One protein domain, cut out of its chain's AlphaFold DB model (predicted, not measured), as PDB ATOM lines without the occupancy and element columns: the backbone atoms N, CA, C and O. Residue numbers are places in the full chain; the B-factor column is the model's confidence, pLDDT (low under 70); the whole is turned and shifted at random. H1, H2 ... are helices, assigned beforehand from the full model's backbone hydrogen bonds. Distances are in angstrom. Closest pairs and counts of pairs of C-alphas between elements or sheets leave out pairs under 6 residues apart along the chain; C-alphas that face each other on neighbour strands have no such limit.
ATOM      1  N   ARG A   2      -8.889  45.276  46.625       84.88
ATOM      2  CA  ARG A   2      -7.709  44.412  46.321       84.88
ATOM      3  C   ARG A   2      -6.412  45.196  46.051       84.88
ATOM      4  O   ARG A   2      -5.369  44.822  46.567       84.88
ATOM      5  N   ALA A   3      -6.490  46.309  45.316       86.81
ATOM      6  CA  ALA A   3      -5.335  47.182  45.072       86.81
ATOM      7  C   ALA A   3      -4.775  47.811  46.367       86.81
ATOM      8  O   ALA A   3      -3.566  47.846  46.553       86.81
ATOM      9  N   GLN A   4      -5.650  48.204  47.299       86.00
ATOM     10  CA  GLN A   4      -5.257  48.753  48.604       86.00
ATOM     11  C   GLN A   4      -4.625  47.681  49.504       86.00
ATOM     12  O   GLN A   4      -3.632  47.943  50.172       86.00
ATOM     13  N   LEU A   5      -5.146  46.447  49.482       89.25
ATOM     14  CA  LEU A   5      -4.537  45.320  50.196       89.25
ATOM     15  C   LEU A   5      -3.172  44.943  49.607       89.25
ATOM     16  O   LEU A   5      -2.267  44.592  50.356       89.25
ATOM     17  N   ALA A   6      -3.001  45.043  48.286       90.94
ATOM     18  CA  ALA A   6      -1.715  44.799  47.631       90.94
ATOM     19  C   ALA A   6      -0.663  45.848  48.019       90.94
ATOM     20  O   ALA A   6       0.507  45.513  48.188       90.94
ATOM     21  N   GLU A   7      -1.076  47.099  48.205       92.94
ATOM     22  CA  GLU A   7      -0.197  48.175  48.663       92.94
ATOM     23  C   GLU A   7       0.196  48.008  50.140       92.94
ATOM     24  O   GLU A   7       1.379  48.073  50.470       92.94
ATOM     25  N   LEU A   8      -0.752  47.634  51.006       87.06
ATOM     26  CA  LEU A   8      -0.484  47.292  52.413       87.06
ATOM     27  C   LEU A   8       0.392  46.038  52.569       87.06
ATOM     28  O   LEU A   8       1.263  45.982  53.436       87.06
ATOM     29  N   ALA A   9       0.216  45.042  51.701       90.75
ATOM     30  CA  ALA A   9       1.056  43.850  51.682       90.75
ATOM     31  C   ALA A   9       2.494  44.157  51.236       90.75
ATOM     32  O   ALA A   9       3.434  43.598  51.801       90.75
ATOM     33  N   ARG A  10       2.691  45.083  50.281       90.75
ATOM     34  CA  ARG A  10       4.032  45.586  49.919       90.75
ATOM     35  C   ARG A  10       4.684  46.369  51.057       90.75
ATOM     36  O   ARG A  10       5.901  46.314  51.193       90.75
ATOM     37  N   ALA A  11       3.886  47.028  51.896       93.31
ATOM     38  CA  ALA A  11       4.350  47.669  53.124       93.31
ATOM     39  C   ALA A  11       4.643  46.676  54.275       93.31
ATOM     40  O   ALA A  11       5.059  47.094  55.352       93.31
ATOM     41  N   GLY A  12       4.462  45.365  54.062       89.06
ATOM     42  CA  GLY A  12       4.796  44.322  55.036       89.06
ATOM     43  C   GLY A  12       3.691  43.994  56.043       89.06
ATOM     44  O   GLY A  12       3.950  43.278  57.015       89.06
ATOM     45  N   ASP A  13       2.458  44.467  55.829       92.75
ATOM     46  CA  ASP A  13       1.336  44.132  56.707       92.75
ATOM     47  C   ASP A  13       0.922  42.658  56.533       92.75
ATOM     48  O   ASP A  13       0.377  42.227  55.508       92.75
ATOM     49  N   ARG A  14       1.172  41.866  57.581       84.12
ATOM     50  CA  ARG A  14       0.856  40.429  57.641       84.12
ATOM     51  C   ARG A  14      -0.638  40.142  57.513       84.12
ATOM     52  O   ARG A  14      -1.013  39.069  57.039       84.12
ATOM     53  N   THR A  15      -1.489  41.079  57.914       84.62
ATOM     54  CA  THR A  15      -2.946  40.946  57.834       84.62
ATOM     55  C   THR A  15      -3.406  41.082  56.389       84.62
ATOM     56  O   THR A  15      -4.186  40.259  55.907       84.62
ATOM     57  N   ALA A  16      -2.848  42.054  55.664       86.44
ATOM     58  CA  ALA A  16      -3.118  42.245  54.246       86.44
ATOM     59  C   ALA A  16      -2.634  41.052  53.407       86.44
ATOM     60  O   ALA A  16      -3.358  40.598  52.521       86.44
ATOM     61  N   LEU A  17      -1.468  40.482  53.738       78.25
ATOM     62  CA  LEU A  17      -0.960  39.258  53.107       78.25
ATOM     63  C   LEU A  17      -1.905  38.066  53.315       78.25
ATOM     64  O   LEU A  17      -2.237  37.372  52.356       78.25
ATOM     65  N   ARG A  18      -2.398  37.855  54.542       85.56
ATOM     66  CA  ARG A  18      -3.340  36.765  54.842       85.56
ATOM     67  C   ARG A  18      -4.673  36.945  54.112       85.56
ATOM     68  O   ARG A  18      -5.207  35.979  53.567       85.56
ATOM     69  N   LEU A  19      -5.189  38.170  54.051       85.44
ATOM     70  CA  LEU A  19      -6.427  38.466  53.332       85.44
ATOM     71  C   LEU A  19      -6.261  38.298  51.822       85.44
ATOM     72  O   LEU A  19      -7.121  37.691  51.194       85.44
ATOM     73  N   LEU A  20      -5.139  38.729  51.239       85.44
ATOM     74  CA  LEU A  20      -4.839  38.474  49.828       85.44
ATOM     75  C   LEU A  20      -4.780  36.979  49.514       85.44
ATOM     76  O   LEU A  20      -5.386  36.566  48.534       85.44
ATOM     77  N   THR A  21      -4.156  36.161  50.373       78.44
ATOM     78  CA  THR A  21      -4.134  34.698  50.174       78.44
ATOM     79  C   THR A  21      -5.512  34.048  50.285       78.44
ATOM     80  O   THR A  21      -5.766  33.047  49.628       78.44
ATOM     81  N   GLN A  22      -6.420  34.610  51.088       77.56
ATOM     82  CA  GLN A  22      -7.800  34.119  51.183       77.56
ATOM     83  C   GLN A  22      -8.679  34.602  50.024       77.56
ATOM     84  O   GLN A  22      -9.630  33.920  49.654       77.56
ATOM     85  N   LEU A  23      -8.366  35.763  49.450       78.88
ATOM     86  CA  LEU A  23      -9.072  36.346  48.309       78.88
ATOM     87  C   LEU A  23      -8.579  35.830  46.955       78.88
ATOM     88  O   LEU A  23      -9.196  36.166  45.938       78.88
ATOM     89  N   ASP A  24      -7.508  35.037  46.925       70.25
ATOM     90  CA  ASP A  24      -6.978  34.407  45.718       70.25
ATOM     91  C   ASP A  24      -7.697  33.078  45.416       70.25
ATOM     92  O   ASP A  24      -7.107  32.009  45.305       70.25
ATOM     93  N   THR A  25      -9.028  33.143  45.311       71.94
ATOM     94  CA  THR A  25      -9.874  32.057  44.781       71.94
ATOM     95  C   THR A  25     -10.006  32.122  43.258       71.94
ATOM     96  O   THR A  25     -10.605  31.236  42.651       71.94
ATOM     97  N   GLY A  26      -9.426  33.148  42.626       72.69
ATOM     98  CA  GLY A  26      -9.505  33.392  41.185       72.69
ATOM     99  C   GLY A  26      -9.058  32.203  40.324       72.69
ATOM    100  O   GLY A  26      -9.787  31.846  39.395       72.69
ATOM    101  N   PRO A  27      -7.933  31.531  40.638       70.50
ATOM    102  CA  PRO A  27      -7.515  30.341  39.901       70.50
ATOM    103  C   PRO A  27      -8.539  29.204  40.019       70.50
ATOM    104  O   PRO A  27      -8.951  28.647  39.004       70.50
ATOM    105  N   ALA A  28      -9.047  28.941  41.227       62.44
ATOM    106  CA  ALA A  28     -10.017  27.875  41.484       62.44
ATOM    107  C   ALA A  28     -11.375  28.123  40.799       62.44
ATOM    108  O   ALA A  28     -11.988  27.195  40.272       62.44
ATOM    109  N   GLU A  29     -11.835  29.375  40.745       68.94
ATOM    110  CA  GLU A  29     -13.059  29.747  40.026       68.94
ATOM    111  C   GLU A  29     -12.889  29.622  38.507       68.94
ATOM    112  O   GLU A  29     -13.806  29.163  37.820       68.94
ATOM    113  N   SER A  30     -11.710  29.967  37.981       73.69
ATOM    114  CA  SER A  30     -11.405  29.828  36.554       73.69
ATOM    115  C   SER A  30     -11.312  28.361  36.116       73.69
ATOM    116  O   SER A  30     -11.878  27.993  35.083       73.69
ATOM    117  N   GLU A  31     -10.703  27.501  36.937       75.75
ATOM    118  CA  GLU A  31     -10.628  26.058  36.700       75.75
ATOM    119  C   GLU A  31     -12.005  25.402  36.809       75.75
ATOM    120  O   GLU A  31     -12.377  24.601  35.953       75.75
ATOM    121  N   PHE A  32     -12.817  25.791  37.795       70.62
ATOM    122  CA  PHE A  32     -14.176  25.273  37.947       70.62
ATOM    123  C   PHE A  32     -15.105  25.719  36.806       70.62
ATOM    124  O   PHE A  32     -15.923  24.931  36.320       70.62
ATOM    125  N   ALA A  33     -14.964  26.958  36.325       74.94
ATOM    126  CA  ALA A  33     -15.697  27.455  35.162       74.94
ATOM    127  C   ALA A  33     -15.274  26.746  33.862       74.94
ATOM    128  O   ALA A  33     -16.131  26.435  33.028       74.94
ATOM    129  N   ALA A  34     -13.982  26.444  33.702       85.06
ATOM    130  CA  ALA A  34     -13.478  25.631  32.597       85.06
ATOM    131  C   ALA A  34     -14.005  24.187  32.675       85.06
ATOM    132  O   ALA A  34     -14.498  23.660  31.677       85.06
ATOM    133  N   LEU A  35     -14.014  23.586  33.871       82.00
ATOM    134  CA  LEU A  35     -14.558  22.247  34.100       82.00
ATOM    135  C   LEU A  35     -16.057  22.191  33.769       82.00
ATOM    136  O   LEU A  35     -16.504  21.289  33.067       82.00
ATOM    137  N   ARG A  36     -16.835  23.195  34.195       83.12
ATOM    138  CA  ARG A  36     -18.266  23.305  33.863       83.12
ATOM    139  C   ARG A  36     -18.524  23.407  32.363       83.12
ATOM    140  O   ARG A  36     -19.494  22.818  31.900       83.12
ATOM    141  N   ARG A  37     -17.684  24.128  31.613       83.50
ATOM    142  CA  ARG A  37     -17.805  24.222  30.147       83.50
ATOM    143  C   ARG A  37     -17.450  22.911  29.451       83.50
ATOM    144  O   ARG A  37     -18.127  22.544  28.500       83.50
ATOM    145  N   CYS A  38     -16.451  22.179  29.942       84.50
ATOM    146  CA  CYS A  38     -16.140  20.843  29.420       84.50
ATOM    147  C   CYS A  38     -17.242  19.819  29.730       84.50
ATOM    148  O   CYS A  38     -17.470  18.899  28.947       84.50
ATOM    149  N   LEU A  39     -17.932  19.971  30.862       84.69
ATOM    150  CA  LEU A  39     -18.954  19.026  31.314       84.69
ATOM    151  C   LEU A  39     -20.376  19.364  30.834       84.69
ATOM    152  O   LEU A  39     -21.249  18.496  30.876       84.69
ATOM    153  N   SER A  40     -20.634  20.578  30.336       66.12
ATOM    154  CA  SER A  40     -21.930  20.921  29.741       66.12
ATOM    155  C   SER A  40     -22.114  20.186  28.411       66.12
ATOM    156  O   SER A  40     -21.549  20.581  27.395       66.12
ATOM    157  N   GLY A  41     -22.886  19.097  28.434       72.25
ATOM    158  CA  GLY A  41     -23.171  18.246  27.271       72.25
ATOM    159  C   GLY A  41     -22.886  16.758  27.490       72.25
ATOM    160  O   GLY A  41     -23.275  15.947  26.656       72.25
TER     161      GLY A  41
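Overview. This is residues 2 to 41 of the 444 residues of an uncharacterized protein of Saccharothrix ecbatanensis (UniProt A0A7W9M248). The longest helix, H3, sticks out as a free arm from a small helical hairpin made of H1 and H2, and it runs on in nearly the same direction as H2, past a tight link. H1 folds back beside H2 at the far end from the arm, and residues 24 to 41 make much of the length. The printed part has 40 residues with three named helices, in the order H1, H2, H3, and no named strand; the class is all helix. It is extended, with a radius of gyration of the C-alphas of 14.8 A, and the C-alphas span 48 by 14 by 9 A.

Arrangement. H3, residues 26 to 39, touches no helix. It and H2, residues 14 to 23, meet only through their link. H2 touches H1, residues 2 to 10, and the closest C-alphas of the two are those of Ala 9 and Ala 16, 5.2 A apart. H1 and H2 run opposite ways at a steep tilt of 38 degrees, only just beyond shallow, and form a helical hairpin. H1 and H3 are apart. In H1, H2 and H3 every O i to N i+4 pair is within hydrogen-bond range.

Along the chain. H3 is 19.8 A from first to last C-alpha, from Gly 26 to Leu 39, where C-alpha 39 is at (-18.954, 19.026, 31.314). H2 runs 14.2 A from Arg 14 to Leu 23, with C-alpha 14 at (0.856, 40.429, 57.641). H1 runs 12.3 A from Arg 2 at (-7.709, 44.412, 46.321) to Arg 10.

Size, cuts and confidence. The two C-alphas farthest apart, those of Ala 11 and Gly 41, are 47.9 A apart. Residues 24 to 41, of which 26 to 39 belong to H3, stand free. Both links are tight, and the printed part has no cut. The mean pLDDT of the printed part is 81.3; residues 28 to 29 and residue 40 are under 70.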